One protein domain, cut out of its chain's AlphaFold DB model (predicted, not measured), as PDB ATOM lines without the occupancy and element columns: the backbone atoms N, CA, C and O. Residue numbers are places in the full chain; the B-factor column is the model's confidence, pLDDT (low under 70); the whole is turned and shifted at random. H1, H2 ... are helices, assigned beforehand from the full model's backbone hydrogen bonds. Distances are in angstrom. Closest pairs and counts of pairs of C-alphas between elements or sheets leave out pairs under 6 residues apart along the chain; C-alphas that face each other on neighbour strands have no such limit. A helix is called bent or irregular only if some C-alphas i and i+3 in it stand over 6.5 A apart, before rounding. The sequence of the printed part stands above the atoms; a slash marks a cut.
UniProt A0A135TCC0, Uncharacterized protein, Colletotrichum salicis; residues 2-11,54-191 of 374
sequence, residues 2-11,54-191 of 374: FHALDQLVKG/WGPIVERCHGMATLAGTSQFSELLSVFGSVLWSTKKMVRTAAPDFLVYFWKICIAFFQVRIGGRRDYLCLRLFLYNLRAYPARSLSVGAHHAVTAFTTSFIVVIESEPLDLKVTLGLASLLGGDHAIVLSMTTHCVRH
ATOM      1  N   PHE A   2     197.949 244.314 284.623       53.22
ATOM      2  CA  PHE A   2     198.079 245.471 283.714       53.22
ATOM      3  C   PHE A   2     196.914 245.653 282.749       53.22
ATOM      4  O   PHE A   2     196.435 246.767 282.593       53.22
ATOM      5  N   HIS A   3     196.388 244.558 282.201       63.62
ATOM      6  CA  HIS A   3     195.172 244.612 281.398       63.62
ATOM      7  C   HIS A   3     193.973 245.156 282.196       63.62
ATOM      8  O   HIS A   3     193.245 246.004 281.709       63.62
ATOM      9  N   ALA A   4     193.799 244.748 283.458       62.44
ATOM     10  CA  ALA A   4     192.721 245.259 284.309       62.44
ATOM     11  C   ALA A   4     192.919 246.736 284.702       62.44
ATOM     12  O   ALA A   4     191.942 247.471 284.815       62.44
ATOM     13  N   LEU A   5     194.168 247.178 284.886       62.69
ATOM     14  CA  LEU A   5     194.508 248.585 285.115       62.69
ATOM     15  C   LEU A   5     194.204 249.435 283.874       62.69
ATOM     16  O   LEU A   5     193.576 250.479 283.999       62.69
ATOM     17  N   ASP A   6     194.595 248.968 282.690       63.56
ATOM     18  CA  ASP A   6     194.289 249.608 281.407       63.56
ATOM     19  C   ASP A   6     192.771 249.706 281.180       63.56
ATOM     20  O   ASP A   6     192.256 250.786 280.903       63.56
ATOM     21  N   GLN A   7     192.025 248.621 281.417       67.44
ATOM     22  CA  GLN A   7     190.559 248.627 281.350       67.44
ATOM     23  C   GLN A   7     189.927 249.580 282.374       67.44
ATOM     24  O   GLN A   7     188.933 250.235 282.070       67.44
ATOM     25  N   LEU A   8     190.503 249.708 283.573       65.94
ATOM     26  CA  LEU A   8     190.047 250.674 284.574       65.94
ATOM     27  C   LEU A   8     190.320 252.114 284.148       65.94
ATOM     28  O   LEU A   8     189.419 252.941 284.240       65.94
ATOM     29  N   VAL A   9     191.513 252.418 283.638       62.66
ATOM     30  CA  VAL A   9     191.833 253.752 283.113       62.66
ATOM     31  C   VAL A   9     190.906 254.090 281.945       62.66
ATOM     32  O   VAL A   9     190.280 255.146 281.951       62.66
ATOM     33  N   LYS A  10     190.727 253.174 280.989       67.31
ATOM     34  CA  LYS A  10     189.801 253.336 279.859       67.31
ATOM     35  C   LYS A  10     188.353 253.505 280.312       67.31
ATOM     36  O   LYS A  10     187.666 254.379 279.795       67.31
ATOM     37  N   GLY A  11     187.901 252.730 281.295       65.38
ATOM     38  CA  GLY A  11     186.555 252.831 281.863       65.38
ATOM     39  C   GLY A  11     186.313 254.156 282.586       65.38
ATOM     40  O   GLY A  11     185.291 254.801 282.355       65.38
ATOM     41  N   TRP A  54     190.693 264.139 299.332       86.00
ATOM     42  CA  TRP A  54     191.367 262.860 299.557       86.00
ATOM     43  C   TRP A  54     192.521 262.949 300.568       86.00
ATOM     44  O   TRP A  54     192.886 261.939 301.170       86.00
ATOM     45  N   GLY A  55     193.096 264.142 300.765       88.25
ATOM     46  CA  GLY A  55     194.242 264.370 301.656       88.25
ATOM     47  C   GLY A  55     194.026 263.819 303.073       88.25
ATOM     48  O   GLY A  55     194.794 262.960 303.499       88.25
ATOM     49  N   PRO A  56     192.927 264.176 303.764       93.94
ATOM     50  CA  PRO A  56     192.617 263.676 305.103       93.94
ATOM     51  C   PRO A  56     192.495 262.153 305.226       93.94
ATOM     52  O   PRO A  56     192.623 261.626 306.331       93.94
ATOM     53  N   ILE A  57     192.185 261.435 304.140       93.62
ATOM     54  CA  ILE A  57     192.129 259.964 304.149       93.62
ATOM     55  C   ILE A  57     193.547 259.407 304.118       93.62
ATOM     56  O   ILE A  57     193.873 258.518 304.899       93.62
ATOM     57  N   VAL A  58     194.393 259.952 303.243       90.81
ATOM     58  CA  VAL A  58     195.796 259.550 303.126       90.81
ATOM     59  C   VAL A  58     196.548 259.824 304.427       90.81
ATOM     60  O   VAL A  58     197.251 258.936 304.899       90.81
ATOM     61  N   GLU A  59     196.354 260.988 305.048       92.88
ATOM     62  CA  GLU A  59     196.969 261.316 306.345       92.88
ATOM     63  C   GLU A  59     196.536 260.343 307.449       92.88
ATOM     64  O   GLU A  59     197.371 259.811 308.181       92.88
ATOM     65  N   ARG A  60     195.240 260.003 307.511       95.94
ATOM     66  CA  ARG A  60     194.736 258.974 308.437       95.94
ATOM     67  C   ARG A  60     195.405 257.618 308.218       95.94
ATOM     68  O   ARG A  60     195.761 256.959 309.189       95.94
ATOM     69  N   CYS A  61     195.616 257.215 306.965       94.62
ATOM     70  CA  CYS A  61     196.305 255.961 306.655       94.62
ATOM     71  C   CYS A  61     197.772 255.974 307.105       94.62
ATOM     72  O   CYS A  61     198.259 254.953 307.581       94.62
ATOM     73  N   HIS A  62     198.475 257.103 306.980       90.81
ATOM     74  CA  HIS A  62     199.850 257.226 307.477       90.81
ATOM     75  C   HIS A  62     199.898 257.160 309.006       90.81
ATOM     76  O   HIS A  62     200.707 256.417 309.561       90.81
ATOM     77  N   GLY A  63     198.972 257.841 309.691       94.31
ATOM     78  CA  GLY A  63     198.848 257.780 311.151       94.31
ATOM     79  C   GLY A  63     198.621 256.361 311.687       94.31
ATOM     80  O   GLY A  63     199.101 256.028 312.769       94.31
ATOM     81  N   MET A  64     197.973 255.482 310.913       95.19
ATOM     82  CA  MET A  64     197.781 254.081 311.302       95.19
ATOM     83  C   MET A  64     199.091 253.306 311.481       95.19
ATOM     84  O   MET A  64     199.140 252.407 312.317       95.19
ATOM     85  N   ALA A  65     200.153 253.624 310.735       88.56
ATOM     86  CA  ALA A  65     201.443 252.959 310.926       88.56
ATOM     87  C   ALA A  65     202.033 253.298 312.305       88.56
ATOM     88  O   ALA A  65     202.535 252.408 312.994       88.56
ATOM     89  N   THR A  66     201.887 254.553 312.739       91.38
ATOM     90  CA  THR A  66     202.272 255.011 314.079       91.38
ATOM     91  C   THR A  66     201.431 254.337 315.162       91.38
ATOM     92  O   THR A  66     201.998 253.785 316.100       91.38
ATOM     93  N   LEU A  67     200.100 254.298 315.003       93.06
ATOM     94  CA  LEU A  67     199.188 253.638 315.955       93.06
ATOM     95  C   LEU A  67     199.473 252.136 316.098       93.06
ATOM     96  O   LEU A  67     199.418 251.584 317.195       93.06
ATOM     97  N   ALA A  68     199.804 251.464 314.993       91.19
ATOM     98  CA  ALA A  68     200.187 250.057 315.027       91.19
ATOM     99  C   ALA A  68     201.526 249.844 315.751       91.19
ATOM    100  O   ALA A  68     201.673 248.863 316.477       91.19
ATOM    101  N   GLY A  69     202.475 250.776 315.603       88.12
ATOM    102  CA  GLY A  69     203.740 250.767 316.338       88.12
ATOM    103  C   GLY A  69     203.571 250.977 317.846       88.12
ATOM    104  O   GLY A  69     204.294 250.365 318.625       88.12
ATOM    105  N   THR A  70     202.588 251.780 318.265       93.00
ATOM    106  CA  THR A  70     202.258 252.016 319.684       93.00
ATOM    107  C   THR A  70     201.269 251.002 320.267       93.00
ATOM    108  O   THR A  70     200.875 251.136 321.422       93.00
ATOM    109  N   SER A  71     200.880 249.973 319.504       89.62
ATOM    110  CA  SER A  71     199.923 248.929 319.917       89.62
ATOM    111  C   SER A  71     198.530 249.446 320.326       89.62
ATOM    112  O   SER A  71     197.806 248.780 321.065       89.62
ATOM    113  N   GLN A  72     198.112 250.608 319.814       90.88
ATOM    114  CA  GLN A  72     196.781 251.188 320.041       90.88
ATOM    115  C   GLN A  72     195.755 250.595 319.062       90.88
ATOM    116  O   GLN A  72     195.350 251.217 318.075       90.88
ATOM    117  N   PHE A  73     195.387 249.327 319.273       91.38
ATOM    118  CA  PHE A  73     194.588 248.566 318.305       91.38
ATOM    119  C   PHE A  73     193.135 249.043 318.182       91.38
ATOM    120  O   PHE A  73     192.581 248.999 317.083       91.38
ATOM    121  N   SER A  74     192.518 249.526 319.260       93.31
ATOM    122  CA  SER A  74     191.166 250.104 319.238       93.31
ATOM    123  C   SER A  74     191.087 251.324 318.321       93.31
ATOM    124  O   SER A  74     190.219 251.416 317.449       93.31
ATOM    125  N   GLU A  75     192.043 252.232 318.467       95.75
ATOM    126  CA  GLU A  75     192.183 253.453 317.688       95.75
ATOM    127  C   GLU A  75     192.509 253.110 316.237       95.75
ATOM    128  O   GLU A  75     191.879 253.636 315.320       95.75
ATOM    129  N   LEU A  76     193.428 252.163 316.017       93.81
ATOM    130  CA  LEU A  76     193.762 251.651 314.690       93.81
ATOM    131  C   LEU A  76     192.517 251.132 313.955       93.81
ATOM    132  O   LEU A  76     192.305 251.482 312.794       93.81
ATOM    133  N   LEU A  77     191.688 250.313 314.614       93.75
ATOM    134  CA  LEU A  77     190.462 249.757 314.035       93.75
ATOM    135  C   LEU A  77     189.423 250.844 313.744       93.75
ATOM    136  O   LEU A  77     188.802 250.823 312.677       93.75
ATOM    137  N   SER A  78     189.271 251.817 314.644       95.94
ATOM    138  CA  SER A  78     188.389 252.974 314.450       95.94
ATOM    139  C   SER A  78     188.808 253.803 313.228       95.94
ATOM    140  O   SER A  78     188.000 254.065 312.327       95.94
ATOM    141  N   VAL A  79     190.100 254.136 313.124       96.06
ATOM    142  CA  VAL A  79     190.659 254.868 311.979       96.06
ATOM    143  C   VAL A  79     190.511 254.056 310.695       96.06
ATOM    144  O   VAL A  79     190.076 254.599 309.677       96.06
ATOM    145  N   PHE A  80     190.789 252.752 310.733       96.44
ATOM    146  CA  PHE A  80     190.639 251.875 309.574       96.44
ATOM    147  C   PHE A  80     189.191 251.834 309.076       96.44
ATOM    148  O   PHE A  80     188.945 252.044 307.888       96.44
ATOM    149  N   GLY A  81     188.216 251.652 309.972       96.12
ATOM    150  CA  GLY A  81     186.791 251.692 309.635       96.12
ATOM    151  C   GLY A  81     186.382 253.019 308.987       96.12
ATOM    152  O   GLY A  81     185.684 253.031 307.968       96.12
ATOM    153  N   SER A  82     186.896 254.135 309.507       95.50
ATOM    154  CA  SER A  82     186.689 255.471 308.941       95.50
ATOM    155  C   SER A  82     187.266 255.611 307.524       95.50
ATOM    156  O   SER A  82     186.618 256.182 306.634       95.50
ATOM    157  N   VAL A  83     188.453 255.048 307.268       94.88
ATOM    158  CA  VAL A  83     189.076 255.017 305.933       94.88
ATOM    159  C   VAL A  83     188.264 254.158 304.965       94.88
ATOM    160  O   VAL A  83     188.006 254.599 303.840       94.88
ATOM    161  N   LEU A  84     187.816 252.970 305.384       94.38
ATOM    162  CA  LEU A  84     186.979 252.093 304.557       94.38
ATOM    163  C   LEU A  84     185.683 252.792 304.153       94.38
ATOM    164  O   LEU A  84     185.336 252.825 302.971       94.38
ATOM    165  N   TRP A  85     184.995 253.412 305.113       92.75
ATOM    166  CA  TRP A  85     183.764 254.155 304.858       92.75
ATOM    167  C   TRP A  85     183.983 255.331 303.893       92.75
ATOM    168  O   TRP A  85     183.205 255.527 302.955       92.75
ATOM    169  N   SER A  86     185.072 256.078 304.074       91.75
ATOM    170  CA  SER A  86     185.394 257.227 303.223       91.75
ATOM    171  C   SER A  86     185.724 256.785 301.795       91.75
ATOM    172  O   SER A  86     185.128 257.281 300.841       91.75
ATOM    173  N   THR A  87     186.585 255.777 301.637       89.50
ATOM    174  CA  THR A  87     186.963 255.232 300.321       89.50
ATOM    175  C   THR A  87     185.742 254.677 299.589       89.50
ATOM    176  O   THR A  87     185.545 254.925 298.399       89.50
ATOM    177  N   LYS A  88     184.855 253.998 300.318       88.88
ATOM    178  CA  LYS A  88     183.582 253.478 299.816       88.88
ATOM    179  C   LYS A  88     182.696 254.572 299.203       88.88
ATOM    180  O   LYS A  88     182.092 254.362 298.146       88.88
ATOM    181  N   LYS A  89     182.612 255.747 299.834       87.44
ATOM    182  CA  LYS A  89     181.877 256.902 299.288       87.44
ATOM    183  C   LYS A  89     182.492 257.383 297.970       87.44
ATOM    184  O   LYS A  89     181.760 257.745 297.056       87.44
ATOM    185  N   MET A  90     183.814 257.330 297.853       84.00
ATOM    186  CA  MET A  90     184.553 257.876 296.713       84.00
ATOM    187  C   MET A  90     184.584 256.949 295.500       84.00
ATOM    188  O   MET A  90     184.468 257.418 294.369       84.00
ATOM    189  N   VAL A  91     184.644 255.632 295.709       85.25
ATOM    190  CA  VAL A  91     184.529 254.651 294.615       85.25
ATOM    191  C   VAL A  91     183.218 254.837 293.851       85.25
ATOM    192  O   VAL A  91     183.221 254.756 292.628       85.25
ATOM    193  N   ARG A  92     182.114 255.168 294.544       83.50
ATOM    194  CA  ARG A  92     180.825 255.462 293.884       83.50
ATOM    195  C   ARG A  92     180.903 256.640 292.924       83.50
ATOM    196  O   ARG A  92     180.166 256.675 291.952       83.50
ATOM    197  N   THR A  93     181.749 257.614 293.230       80.69
ATOM    198  CA  THR A  93     181.863 258.830 292.426       80.69
ATOM    199  C   THR A  93     182.806 258.685 291.240       80.69
ATOM    200  O   THR A  93     182.868 259.608 290.439       80.69
ATOM    201  N   ALA A  94     183.522 257.554 291.130       71.88
ATOM    202  CA  ALA A  94     184.442 257.250 290.033       71.88
ATOM    203  C   ALA A  94     185.367 258.430 289.676       71.88
ATOM    204  O   ALA A  94     185.629 258.703 288.506       71.88
ATOM    205  N   ALA A  95     185.831 259.161 290.698       78.00
ATOM    206  CA  ALA A  95     186.682 260.319 290.482       78.00
ATOM    207  C   ALA A  95     187.955 259.873 289.744       78.00
ATOM    208  O   ALA A  95     188.531 258.842 290.094       78.00
ATOM    209  N   PRO A  96     188.425 260.628 288.747       66.94
ATOM    210  CA  PRO A  96     189.569 260.210 287.944       66.94
ATOM    211  C   PRO A  96     190.862 260.093 288.759       66.94
ATOM    212  O   PRO A  96     191.710 259.250 288.468       66.94
ATOM    213  N   ASP A  97     190.969 260.863 289.841       75.44
ATOM    214  CA  ASP A  97     192.120 260.833 290.744       75.44
ATOM    215  C   ASP A  97     192.107 259.615 291.682       75.44
ATOM    216  O   ASP A  97     193.068 259.392 292.421       75.44
ATOM    217  N   PHE A  98     191.040 258.800 291.648       83.38
ATOM    218  CA  PHE A  98     190.866 257.609 292.481       83.38
ATOM    219  C   PHE A  98     192.121 256.743 292.504       83.38
ATOM    220  O   PHE A  98     192.564 256.352 293.578       83.38
ATOM    221  N   LEU A  99     192.715 256.476 291.340       80.38
ATOM    222  CA  LEU A  99     193.880 255.598 291.231       80.38
ATOM    223  C   LEU A  99     195.104 256.144 291.969       80.38
ATOM    224  O   LEU A  99     195.797 255.380 292.637       80.38
ATOM    225  N   VAL A 100     195.339 257.456 291.910       77.75
ATOM    226  CA  VAL A 100     196.471 258.099 292.591       77.75
ATOM    227  C   VAL A 100     196.323 257.965 294.105       77.75
ATOM    228  O   VAL A 100     197.282 257.633 294.803       77.75
ATOM    229  N   TYR A 101     195.122 258.187 294.634       84.19
ATOM    230  CA  TYR A 101     194.882 258.110 296.073       84.19
ATOM    231  C   TYR A 101     194.737 256.683 296.587       84.19
ATOM    232  O   TYR A 101     195.298 256.367 297.634       84.19
ATOM    233  N   PHE A 102     194.072 255.807 295.830       87.44
ATOM    234  CA  PHE A 102     194.071 254.362 296.058       87.44
ATOM    235  C   PHE A 102     195.501 253.865 296.259       87.44
ATOM    236  O   PHE A 102     195.780 253.115 297.193       87.44
ATOM    237  N   TRP A 103     196.418 254.351 295.424       83.88
ATOM    238  CA  TRP A 103     197.817 253.990 295.499       83.88
ATOM    239  C   TRP A 103     198.493 254.429 296.797       83.88
ATOM    240  O   TRP A 103     199.107 253.616 297.487       83.88
ATOM    241  N   LYS A 104     198.326 255.700 297.170       84.62
ATOM    242  CA  LYS A 104     198.853 256.245 298.430       84.62
ATOM    243  C   LYS A 104     198.319 255.487 299.648       84.62
ATOM    244  O   LYS A 104     199.089 255.171 300.549       84.62
ATOM    245  N   ILE A 105     197.030 255.145 299.642       90.56
ATOM    246  CA  ILE A 105     196.394 254.343 300.696       90.56
ATOM    247  C   ILE A 105     197.014 252.941 300.753       90.56
ATOM    248  O   ILE A 105     197.359 252.470 301.833       90.56
ATOM    249  N   CYS A 106     197.223 252.294 299.601       89.69
ATOM    250  CA  CYS A 106     197.854 250.976 299.551       89.69
ATOM    251  C   CYS A 106     199.277 250.995 300.121       89.69
ATOM    252  O   CYS A 106     199.630 250.104 300.892       89.69
ATOM    253  N   ILE A 107     200.079 252.012 299.784       83.50
ATOM    254  CA  ILE A 107     201.435 252.186 300.326       83.50
ATOM    255  C   ILE A 107     201.388 252.367 301.844       83.50
ATOM    256  O   ILE A 107     202.122 251.684 302.554       83.50
ATOM    257  N   ALA A 108     200.514 253.243 302.342       89.50
ATOM    258  CA  ALA A 108     200.371 253.477 303.773       89.50
ATOM    259  C   ALA A 108     199.981 252.183 304.510       89.50
ATOM    260  O   ALA A 108     200.644 251.791 305.466       89.50
ATOM    261  N   PHE A 109     198.996 251.431 304.008       91.69
ATOM    262  CA  PHE A 109     198.604 250.143 304.595       91.69
ATOM    263  C   PHE A 109     199.658 249.050 304.479       91.69
ATOM    264  O   PHE A 109     199.722 248.179 305.344       91.69
ATOM    265  N   PHE A 110     200.510 249.094 303.457       86.25
ATOM    266  CA  PHE A 110     201.648 248.188 303.350       86.25
ATOM    267  C   PHE A 110     202.684 248.427 304.465       86.25
ATOM    268  O   PHE A 110     203.417 247.507 304.838       86.25
ATOM    269  N   GLN A 111     202.759 249.648 305.003       87.19
ATOM    270  CA  GLN A 111     203.660 250.007 306.103       87.19
ATOM    271  C   GLN A 111     203.093 249.662 307.487       87.19
ATOM    272  O   GLN A 111     203.870 249.509 308.429       87.19
ATOM    273  N   VAL A 112     201.774 249.486 307.618       91.25
ATOM    274  CA  VAL A 112     201.127 249.108 308.883       91.25
ATOM    275  C   VAL A 112     201.507 247.670 309.250       91.25
ATOM    276  O   VAL A 112     201.103 246.714 308.586       91.25
ATOM    277  N   ARG A 113     202.283 247.507 310.328       89.12
ATOM    278  CA  ARG A 113     202.678 246.197 310.869       89.12
ATOM    279  C   ARG A 113     201.977 245.944 312.193       89.12
ATOM    280  O   ARG A 113     202.227 246.646 313.163       89.12
ATOM    281  N   ILE A 114     201.137 244.917 312.234       89.00
ATOM    282  CA  ILE A 114     200.419 244.497 313.441       89.00
ATOM    283  C   ILE A 114     201.161 243.301 314.039       89.00
ATOM    284  O   ILE A 114     201.363 242.295 313.360       89.00
ATOM    285  N   GLY A 115     201.610 243.423 315.291       84.25
ATOM    286  CA  GLY A 115     202.273 242.328 316.013       84.25
ATOM    287  C   GLY A 115     203.580 241.843 315.371       84.25
ATOM    288  O   GLY A 115     203.881 240.655 315.413       84.25
ATOM    289  N   GLY A 116     204.318 242.729 314.689       76.94
ATOM    290  CA  GLY A 116     205.597 242.407 314.037       76.94
ATOM    291  C   GLY A 116     205.505 241.520 312.787       76.94
ATOM    292  O   GLY A 116     206.498 241.378 312.068       76.94
ATOM    293  N   ARG A 117     204.326 240.969 312.473       75.62
ATOM    294  CA  ARG A 117     204.110 240.118 311.299       75.62
ATOM    295  C   ARG A 117     204.058 240.948 310.016       75.62
ATOM    296  O   ARG A 117     203.582 242.085 310.001       75.62
ATOM    297  N   ARG A 118     204.558 240.382 308.915       73.94
ATOM    298  CA  ARG A 118     204.613 241.029 307.589       73.94
ATOM    299  C   ARG A 118     203.423 240.626 306.716       73.94
ATOM    300  O   ARG A 118     203.563 240.496 305.510       73.94
ATOM    301  N   ASP A 119     202.253 240.456 307.321       78.50
ATOM    302  CA  ASP A 119     201.131 239.775 306.660       78.50
ATOM    303  C   ASP A 119     200.227 240.742 305.876       78.50
ATOM    304  O   ASP A 119     199.214 240.336 305.305       78.50
ATOM    305  N   TYR A 120     200.593 242.031 305.835       88.00
ATOM    306  CA  TYR A 120     199.897 243.094 305.096       88.00
ATOM    307  C   TYR A 120     198.380 243.105 305.348       88.00
ATOM    308  O   TYR A 120     197.587 243.372 304.443       88.00
ATOM    309  N   LEU A 121     197.967 242.797 306.582       91.12
ATOM    310  CA  LEU A 121     196.574 242.511 306.932       91.12
ATOM    311  C   LEU A 121     195.636 243.676 306.591       91.12
ATOM    312  O   LEU A 121     194.622 243.466 305.931       91.12
ATOM    313  N   CYS A 122     195.993 244.909 306.970       93.25
ATOM    314  CA  CYS A 122     195.194 246.098 306.654       93.25
ATOM    315  C   CYS A 122     195.026 246.293 305.144       93.25
ATOM    316  O   CYS A 122     193.926 246.591 304.682       93.25
ATOM    317  N   LEU A 123     196.094 246.075 304.368       93.44
ATOM    318  CA  LEU A 123     196.044 246.170 302.912       93.44
ATOM    319  C   LEU A 123     195.118 245.099 302.324       93.44
ATOM    320  O   LEU A 123     194.261 245.420 301.507       93.44
ATOM    321  N   ARG A 124     195.232 243.843 302.769       93.00
ATOM    322  CA  ARG A 124     194.346 242.758 302.322       93.00
ATOM    323  C   ARG A 124     192.886 243.083 302.625       93.00
ATOM    324  O   ARG A 124     192.064 243.081 301.713       93.00
ATOM    325  N   LEU A 125     192.574 243.434 303.873       94.25
ATOM    326  CA  LEU A 125     191.215 243.787 304.292       94.25
ATOM    327  C   LEU A 125     190.651 244.964 303.487       94.25
ATOM    328  O   LEU A 125     189.491 244.928 303.076       94.25
ATOM    329  N   PHE A 126     191.472 245.976 303.211       95.25
ATOM    330  CA  PHE A 126     191.096 247.113 302.375       95.25
ATOM    331  C   PHE A 126     190.704 246.689 300.960       95.25
ATOM    332  O   PHE A 126     189.646 247.081 300.465       95.25
ATOM    333  N   LEU A 127     191.518 245.852 300.320       93.62
ATOM    334  CA  LEU A 127     191.259 245.382 298.961       93.62
ATOM    335  C   LEU A 127     190.045 244.459 298.897       93.62
ATOM    336  O   LEU A 127     189.214 244.596 298.003       93.62
ATOM    337  N   TYR A 128     189.883 243.564 299.869       93.62
ATOM    338  CA  TYR A 128     188.688 242.733 299.970       93.62
ATOM    339  C   TYR A 128     187.420 243.574 300.148       93.62
ATOM    340  O   TYR A 128     186.412 243.318 299.485       93.62
ATOM    341  N   ASN A 129     187.476 244.628 300.967       93.00
ATOM    342  CA  ASN A 129     186.359 245.552 301.149       93.00
ATOM    343  C   ASN A 129     186.025 246.309 299.852       93.00
ATOM    344  O   ASN A 129     184.860 246.379 299.457       93.00
ATOM    345  N   LEU A 130     187.049 246.806 299.151       91.44
ATOM    346  CA  LEU A 130     186.903 247.463 297.852       91.44
ATOM    347  C   LEU A 130     186.300 246.540 296.793       91.44
ATOM    348  O   LEU A 130     185.404 246.961 296.064       91.44
ATOM    349  N   ARG A 131     186.746 245.282 296.725       90.94
ATOM    350  CA  ARG A 131     186.215 244.274 295.796       90.94
ATOM    351  C   ARG A 131     184.751 243.953 296.083       90.94
ATOM    352  O   ARG A 131     183.956 243.841 295.153       90.94
ATOM    353  N   ALA A 132     184.385 243.811 297.355       88.81
ATOM    354  CA  ALA A 132     183.021 243.479 297.763       88.81
ATOM    355  C   ALA A 132     182.017 244.602 297.466       88.81
ATOM    356  O   ALA A 132     180.808 244.371 297.458       88.81
ATOM    357  N   TYR A 133     182.494 245.827 297.245       84.31
ATOM    358  CA  TYR A 133     181.621 246.982 297.190       84.31
ATOM    359  C   TYR A 133     180.784 247.093 295.904       84.31
ATOM    360  O   TYR A 133     179.561 247.197 296.028       84.31
ATOM    361  N   PRO A 134     181.360 247.009 294.687       78.00
ATOM    362  CA  PRO A 134     180.566 247.030 293.459       78.00
ATOM    363  C   PRO A 134     179.672 245.793 293.322       78.00
ATOM    364  O   PRO A 134     178.579 245.902 292.781       78.00
ATOM    365  N   ALA A 135     180.084 244.649 293.882       73.94
ATOM    366  CA  ALA A 135     179.314 243.404 293.840       73.94
ATOM    367  C   ALA A 135     177.948 243.499 294.549       73.94
ATOM    368  O   ALA A 135     177.031 242.758 294.216       73.94
ATOM    369  N   ARG A 136     177.790 244.425 295.507       77.38
ATOM    370  CA  ARG A 136     176.514 244.663 296.207       77.38
ATOM    371  C   ARG A 136     175.579 245.623 295.470       77.38
ATOM    372  O   ARG A 136     174.439 245.793 295.888       77.38
ATOM    373  N   SER A 137     176.051 246.284 294.413       75.88
ATOM    374  CA  SER A 137     175.232 247.187 293.608       75.88
ATOM    375  C   SER A 137     174.641 246.420 292.429       75.88
ATOM    376  O   SER A 137     175.336 246.168 291.447       75.88
ATOM    377  N   LEU A 138     173.349 246.087 292.514       65.62
ATOM    378  CA  LEU A 138     172.602 245.337 291.489       65.62
ATOM    379  C   LEU A 138     172.729 245.930 290.073       65.62
ATOM    380  O   LEU A 138     172.666 245.203 289.093       65.62
ATOM    381  N   SER A 139     172.953 247.242 289.963       67.06
ATOM    382  CA  SER A 139     173.015 247.968 288.691       67.06
ATOM    383  C   SER A 139     174.365 247.937 287.967       67.06
ATOM    384  O   SER A 139     174.421 248.333 286.807       67.06
ATOM    385  N   VAL A 140     175.459 247.530 288.622       65.69
ATOM    386  CA  VAL A 140     176.826 247.743 288.089       65.69
ATOM    387  C   VAL A 140     177.534 246.430 287.717       65.69
ATOM    388  O   VAL A 140     178.525 246.441 286.989       65.69
ATOM    389  N   GLY A 141     176.977 245.286 288.128       63.16
ATOM    390  CA  GLY A 141     177.433 243.954 287.726       63.16
ATOM    391  C   GLY A 141     178.845 243.580 288.205       63.16
ATOM    392  O   GLY A 141     179.641 244.399 288.669       63.16
ATOM    393  N   ALA A 142     179.189 242.298 288.069       69.44
ATOM    394  CA  ALA A 142     180.511 241.762 288.418       69.44
ATOM    395  C   ALA A 142     181.661 242.345 287.564       69.44
ATOM    396  O   ALA A 142     182.832 242.197 287.912       69.44
ATOM    397  N   HIS A 143     181.332 243.039 286.471       77.12
ATOM    398  CA  HIS A 143     182.276 243.551 285.477       77.12
ATOM    399  C   HIS A 143     182.771 244.978 285.748       77.12
ATOM    400  O   HIS A 143     183.450 245.561 284.903       77.12
ATOM    401  N   HIS A 144     182.478 245.560 286.915       81.38
ATOM    402  CA  HIS A 144     183.004 246.880 287.253       81.38
ATOM    403  C   HIS A 144     184.540 246.886 287.234       81.38
ATOM    404  O   HIS A 144     185.189 246.052 287.873       81.38
ATOM    405  N   ALA A 145     185.142 247.860 286.550       78.31
ATOM    406  CA  ALA A 145     186.584 247.865 286.326       78.31
ATOM    407  C   ALA A 145     187.401 247.944 287.631       78.31
ATOM    408  O   ALA A 145     188.461 247.328 287.734       78.31
ATOM    409  N   VAL A 146     186.878 248.612 288.672       82.06
ATOM    410  CA  VAL A 146     187.515 248.625 290.005       82.06
ATOM    411  C   VAL A 146     187.525 247.225 290.617       82.06
ATOM    412  O   VAL A 146     188.514 246.852 291.241       82.06
ATOM    413  N   THR A 147     186.482 246.417 290.409       84.88
ATOM    414  CA  THR A 147     186.426 245.028 290.894       84.88
ATOM    415  C   THR A 147     187.465 244.169 290.188       84.88
ATOM    416  O   THR A 147     188.218 243.462 290.855       84.88
ATOM    417  N   ALA A 148     187.557 244.257 288.857       82.25
ATOM    418  CA  ALA A 148     188.541 243.510 288.071       82.25
ATOM    419  C   ALA A 148     189.984 243.896 288.437       82.25
ATOM    420  O   ALA A 148     190.845 243.029 288.629       82.25
ATOM    421  N   PHE A 149     190.236 245.198 288.600       83.25
ATOM    422  CA  PHE A 149     191.519 245.730 289.048       83.25
ATOM    423  C   PHE A 149     191.870 245.255 290.464       83.25
ATOM    424  O   PHE A 149     192.929 244.665 290.662       83.25
ATOM    425  N   THR A 150     190.961 245.424 291.426       87.81
ATOM    426  CA  THR A 150     191.181 245.026 292.826       87.81
ATOM    427  C   THR A 150     191.378 243.516 292.949       87.81
ATOM    428  O   THR A 150     192.264 243.074 293.667       87.81
ATOM    429  N   THR A 151     190.620 242.715 292.195       88.12
ATOM    430  CA  THR A 151     190.782 241.251 292.155       88.12
ATOM    431  C   THR A 151     192.156 240.867 291.617       88.12
ATOM    432  O   THR A 151     192.850 240.062 292.229       88.12
ATOM    433  N   SER A 152     192.593 241.495 290.521       83.31
ATOM    434  CA  SER A 152     193.946 241.280 289.996       83.31
ATOM    435  C   SER A 152     195.023 241.657 291.012       83.31
ATOM    436  O   SER A 152     196.054 240.999 291.083       83.31
ATOM    437  N   PHE A 153     194.798 242.727 291.773       84.50
ATOM    438  CA  PHE A 153     195.747 243.223 292.761       84.50
ATOM    439  C   PHE A 153     195.830 242.321 294.001       84.50
ATOM    440  O   PHE A 153     196.924 242.073 294.500       84.50
ATOM    441  N   ILE A 154     194.699 241.761 294.443       89.00
ATOM    442  CA  ILE A 154     194.647 240.745 295.505       89.00
ATOM    443  C   ILE A 154     195.472 239.519 295.108       89.00
ATOM    444  O   ILE A 154     196.334 239.114 295.878       89.00
ATOM    445  N   VAL A 155     195.296 238.993 293.888       85.50
ATOM    446  CA  VAL A 155     196.060 237.824 293.407       85.50
ATOM    447  C   VAL A 155     197.571 238.078 293.451       85.50
ATOM    448  O   VAL A 155     198.326 237.204 293.870       85.50
ATOM    449  N   VAL A 156     198.027 239.280 293.078       80.81
ATOM    450  CA  VAL A 156     199.453 239.657 293.163       80.81
ATOM    451  C   VAL A 156     199.938 239.692 294.617       80.81
ATOM    452  O   VAL A 156     201.032 239.231 294.917       80.81
ATOM    453  N   ILE A 157     199.126 240.213 295.540       83.44
ATOM    454  CA  ILE A 157     199.472 240.287 296.969       83.44
ATOM    455  C   ILE A 157     199.494 238.911 297.641       83.44
ATOM    456  O   ILE A 157     200.238 238.708 298.603       83.44
ATOM    457  N   GLU A 158     198.644 237.996 297.189       84.88
ATOM    458  CA  GLU A 158     198.510 236.658 297.766       84.88
ATOM    459  C   GLU A 158     199.532 235.668 297.226       84.88
ATOM    460  O   GLU A 158     200.005 234.841 297.997       84.88
ATOM    461  N   SER A 159     199.897 235.776 295.946       78.75
ATOM    462  CA  SER A 159     200.932 234.933 295.341       78.75
ATOM    463  C   SER A 159     202.310 235.251 295.915       78.75
ATOM    464  O   SER A 159     202.916 234.396 296.551       78.75
ATOM    465  N   GLU A 160     202.774 236.492 295.765       74.38
ATOM    466  CA  GLU A 160     204.072 236.921 296.282       74.38
ATOM    467  C   GLU A 160     204.054 238.412 296.669       74.38
ATOM    468  O   GLU A 160     204.200 239.311 295.837       74.38
ATOM    469  N   PRO A 161     203.939 238.754 297.963       63.75
ATOM    470  CA  PRO A 161     203.873 240.154 298.379       63.75
ATOM    471  C   PRO A 161     205.209 240.905 298.226       63.75
ATOM    472  O   PRO A 161     205.253 242.137 298.307       63.75
ATOM    473  N   LEU A 162     206.317 240.189 298.011       59.03
ATOM    474  CA  LEU A 162     207.590 240.786 297.605       59.03
ATOM    475  C   LEU A 162     207.584 241.152 296.119       59.03
ATOM    476  O   LEU A 162     208.067 242.239 295.781       59.03
ATOM    477  N   ASP A 163     206.957 240.325 295.284       60.66
ATOM    478  CA  ASP A 163     206.721 240.594 293.868       60.66
ATOM    479  C   ASP A 163     205.718 241.695 293.643       60.66
ATOM    480  O   ASP A 163     205.784 242.339 292.606       60.66
ATOM    481  N   LEU A 164     204.858 242.017 294.609       63.41
ATOM    482  CA  LEU A 164     204.083 243.248 294.540       63.41
ATOM    483  C   LEU A 164     205.017 244.440 294.261       63.41
ATOM    484  O   LEU A 164     204.768 245.213 293.345       63.41
ATOM    485  N   LYS A 165     206.152 244.558 294.960       55.59
ATOM    486  CA  LYS A 165     207.104 245.669 294.751       55.59
ATOM    487  C   LYS A 165     207.717 245.662 293.353       55.59
ATOM    488  O   LYS A 165     207.886 246.724 292.761       55.59
ATOM    489  N   VAL A 166     208.044 244.480 292.837       58.03
ATOM    490  CA  VAL A 166     208.645 244.300 291.507       58.03
ATOM    491  C   VAL A 166     207.608 244.535 290.412       58.03
ATOM    492  O   VAL A 166     207.871 245.263 289.466       58.03
ATOM    493  N   THR A 167     206.401 244.008 290.583       55.72
ATOM    494  CA  THR A 167     205.232 244.177 289.713       55.72
ATOM    495  C   THR A 167     204.810 245.642 289.637       55.72
ATOM    496  O   THR A 167     204.426 246.124 288.577       55.72
ATOM    497  N   LEU A 168     204.944 246.395 290.726       56.16
ATOM    498  CA  LEU A 168     204.725 247.842 290.740       56.16
ATOM    499  C   LEU A 168     205.857 248.612 290.066       56.16
ATOM    500  O   LEU A 168     205.593 249.568 289.345       56.16
ATOM    501  N   GLY A 169     207.100 248.153 290.226       52.75
ATOM    502  CA  GLY A 169     208.223 248.617 289.415       52.75
ATOM    503  C   GLY A 169     208.003 248.346 287.924       52.75
ATOM    504  O   GLY A 169     208.231 249.224 287.110       52.75
ATOM    505  N   LEU A 170     207.466 247.184 287.550       48.06
ATOM    506  CA  LEU A 170     207.141 246.796 286.171       48.06
ATOM    507  C   LEU A 170     205.900 247.512 285.615       48.06
ATOM    508  O   LEU A 170     205.767 247.649 284.401       48.06
ATOM    509  N   ALA A 171     205.004 248.011 286.470       50.47
ATOM    510  CA  ALA A 171     203.868 248.834 286.046       50.47
ATOM    511  C   ALA A 171     204.309 250.095 285.310       50.47
ATOM    512  O   ALA A 171     203.688 250.498 284.329       50.47
ATOM    513  N   SER A 172     205.430 250.661 285.741       47.12
ATOM    514  CA  SER A 172     206.076 251.790 285.087       47.12
ATOM    515  C   SER A 172     206.570 251.482 283.674       47.12
ATOM    516  O   SER A 172     206.489 252.332 282.792       47.12
ATOM    517  N   LEU A 173     207.025 250.244 283.457       43.28
ATOM    518  CA  LEU A 173     207.589 249.755 282.205       43.28
ATOM    519  C   LEU A 173     206.514 249.526 281.144       43.28
ATOM    520  O   LEU A 173     206.809 249.522 279.951       43.28
ATOM    521  N   LEU A 174     205.270 249.321 281.578       44.72
ATOM    522  CA  LEU A 174     204.124 249.056 280.712       44.72
ATOM    523  C   LEU A 174     203.199 250.272 280.561       44.72
ATOM    524  O   LEU A 174     202.396 250.312 279.636       44.72
ATOM    525  N   GLY A 175     203.312 251.271 281.439       47.62
ATOM    526  CA  GLY A 175     202.441 252.447 281.492       47.62
ATOM    527  C   GLY A 175     202.852 253.626 280.611       47.62
ATOM    528  O   GLY A 175     202.449 254.744 280.926       47.62
ATOM    529  N   GLY A 176     203.642 253.409 279.551       43.25
ATOM    530  CA  GLY A 176     204.280 254.464 278.743       43.25
ATOM    531  C   GLY A 176     203.357 255.585 278.239       43.25
ATOM    532  O   GLY A 176     203.825 256.706 278.068       43.25
ATOM    533  N   ASP A 177     202.052 255.322 278.109       49.28
ATOM    534  CA  ASP A 177     201.052 256.286 277.622       49.28
ATOM    535  C   ASP A 177     200.075 256.793 278.701       49.28
ATOM    536  O   ASP A 177     199.176 257.591 278.423       49.28
ATOM    537  N   HIS A 178     200.224 256.366 279.958       54.53
ATOM    538  CA  HIS A 178     199.284 256.701 281.029       54.53
ATOM    539  C   HIS A 178     199.975 257.483 282.149       54.53
ATOM    540  O   HIS A 178     200.544 256.911 283.078       54.53
ATOM    541  N   ALA A 179     199.843 258.813 282.110       51.94
ATOM    542  CA  ALA A 179     200.390 259.746 283.105       51.94
ATOM    543  C   ALA A 179     200.050 259.380 284.567       51.94
ATOM    544  O   ALA A 179     200.828 259.662 285.474       51.94
ATOM    545  N   ILE A 180     198.918 258.706 284.799       53.44
ATOM    546  CA  ILE A 180     198.505 258.200 286.117       53.44
ATOM    547  C   ILE A 180     199.407 257.046 286.584       53.44
ATOM    548  O   ILE A 180     199.841 257.041 287.732       53.44
ATOM    549  N   VAL A 181     199.741 256.102 285.699       56.25
ATOM    550  CA  VAL A 181     200.630 254.964 286.001       56.25
ATOM    551  C   VAL A 181     202.062 255.446 286.221       56.25
ATOM    552  O   VAL A 181     202.735 255.001 287.154       56.25
ATOM    553  N   LEU A 182     202.498 256.422 285.423       54.19
ATOM    554  CA  LEU A 182     203.769 257.113 285.629       54.19
ATOM    555  C   LEU A 182     203.788 257.828 286.986       54.19
ATOM    556  O   LEU A 182     204.689 257.582 287.772       54.19
ATOM    557  N   SER A 183     202.760 258.614 287.326       54.06
ATOM    558  CA  SER A 183     202.656 259.312 288.620       54.06
ATOM    559  C   SER A 183     202.653 258.355 289.824       54.06
ATOM    560  O   SER A 183     203.374 258.578 290.799       54.06
ATOM    561  N   MET A 184     201.912 257.242 289.739       58.41
ATOM    562  CA  MET A 184     201.923 256.179 290.754       58.41
ATOM    563  C   MET A 184     203.321 255.577 290.928       58.41
ATOM    564  O   MET A 184     203.773 255.372 292.056       58.41
ATOM    565  N   THR A 185     204.028 255.344 289.820       55.53
ATOM    566  CA  THR A 185     205.405 254.843 289.849       55.53
ATOM    567  C   THR A 185     206.347 255.858 290.482       55.53
ATOM    568  O   THR A 185     207.085 255.512 291.402       55.53
ATOM    569  N   THR A 186     206.328 257.114 290.034       55.78
ATOM    570  CA  THR A 186     207.234 258.158 290.527       55.78
ATOM    571  C   THR A 186     207.068 258.361 292.033       55.78
ATOM    572  O   THR A 186     208.051 258.520 292.754       55.78
ATOM    573  N   HIS A 187     205.834 258.270 292.542       57.28
ATOM    574  CA  HIS A 187     205.561 258.312 293.979       57.28
ATOM    575  C   HIS A 187     206.104 257.080 294.726       57.28
ATOM    576  O   HIS A 187     206.602 257.208 295.841       57.28
ATOM    577  N   CYS A 188     206.050 255.884 294.133       54.50
ATOM    578  CA  CYS A 188     206.688 254.690 294.699       54.50
ATOM    579  C   CYS A 188     208.211 254.806 294.779       54.50
ATOM    580  O   CYS A 188     208.800 254.383 295.773       54.50
ATOM    581  N   VAL A 189     208.840 255.372 293.749       52.62
ATOM    582  CA  VAL A 189     210.300 255.521 293.666       52.62
ATOM    583  C   VAL A 189     210.821 256.474 294.747       52.62
ATOM    584  O   VAL A 189     211.836 256.175 295.368       52.62
ATOM    585  N   ARG A 190     210.097 257.561 295.046       56.56
ATOM    586  CA  ARG A 190     210.514 258.578 296.031       56.56
ATOM    587  C   ARG A 190     210.525 258.124 297.495       56.56
ATOM    588  O   ARG A 190     211.229 258.722 298.297       56.56
ATOM    589  N   HIS A 191     209.750 257.106 297.868       56.22
ATOM    590  CA  HIS A 191     209.495 256.785 299.284       56.22
ATOM    591  C   HIS A 191     210.006 255.412 299.748       56.22
ATOM    592  O   HIS A 191     209.700 254.996 300.865       56.22
TER     593      HIS A 191
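Overview. This is residues 2 to 11 and 54 to 191 of the 374 residues of an uncharacterized protein of Colletotrichum salicis (UniProt A0A135TCC0). What shape do these coordinates make? Four helices, H2, H3, H4 and H5, form an up-and-down bundle, each running against the one before it in the chain, with H6 packed on H5 and H1 packed on H6. Beyond H6 the chain turns a corner into H7, and H8 folds back from H7 to pack on H4. How much is printed? The printed part has 148 residues with eight named helices, H1 to H8 in chain order, and no named strand: all helix. It is compact, with a radius of gyration of the C-alphas of 15.0 A and a rounded outline of 41 by 36 by 29 A.

Along the chain. Where is the longest helix? H3, residues 73 to 91, runs 26.4 A from C-alpha 73 at (194.588, 248.566, 318.305). Which helices join it in the bundle? H2, residues 55 to 69, is 22.2 A long, H4, residues 98 to 111, 20.2 A, and H5, residues 121 to 135, 21.7 A. H5 is irregular, but only just: C-alphas 131 and 134 are 6.7 A apart. Where are the others? H6 is residues 145 to 159, 21.3 A, and H7 residues 161 to 174, 19.8 A. H1, residues 2 to 11, 13.8 A, begins at (198.079, 245.471, 283.714); H8, residues 179 to 190, 16.5 A, ends at (210.514, 258.578, 296.031).

Arrangement. How does the bundle close? H3 and H2 form a helical hairpin, their closest C-alphas those of Leu 76 and Met 64, 5.8 A; H3 touches H5 with residues 80 to 88 alone, closest Leu 84 and Phe 126, 6.8 A between C-alphas. H2 and H4 touch, the same way at a shallow tilt of 10 degrees, with C-alphas 62 and 108 closest at 5.3 A. H4 and H5 form a hairpin, touching with residues 106 to 110 and 122 to 123 alone, closest C-alphas 109 and 123, 5.0 A. What lies beyond H5? H5 and H6 form a hairpin, closest C-alphas 131 and 147, 5.0 A. H1 touches H6, opposite ways at a shallow tilt of 19 degrees, closest C-alphas 8 and 145, 4.8 A. Where are the last two helices? H6 and H7 touch only at the corner, closest C-alphas 157 and 164, 6.0 A. H7 and H8 touch at a steep tilt of 48 degrees through residues 168 to 172 and 181 to 185 alone, closest C-alphas 172 and 185, 5.7 A. H8 touches H4 through residues 180 to 184 and 99 to 103 alone, closest C-alphas 184 and 100, 6.1 A. What do the backbones show? Every O i to N i+4 pair is within hydrogen-bond range in H1, H3, H4, H6 and H8, against 9 of 11 in H2 and in H5 and 6 of 10 in H7.

Size, cuts and confidence. How far does it reach, and is it cut? The two C-alphas farthest apart, those of Ser 74 and Asp 177, are 43.2 A apart. Residues 12 to 53 are not printed, and C-alphas 11 and 54 are 20.9 A apart across the cut. Are any links long? Of the links that are printed whole, none is long. Where is confidence low? The model's pLDDT is under 70 at residues 2 to 11, 96, 138 to 142 and 161 to 191.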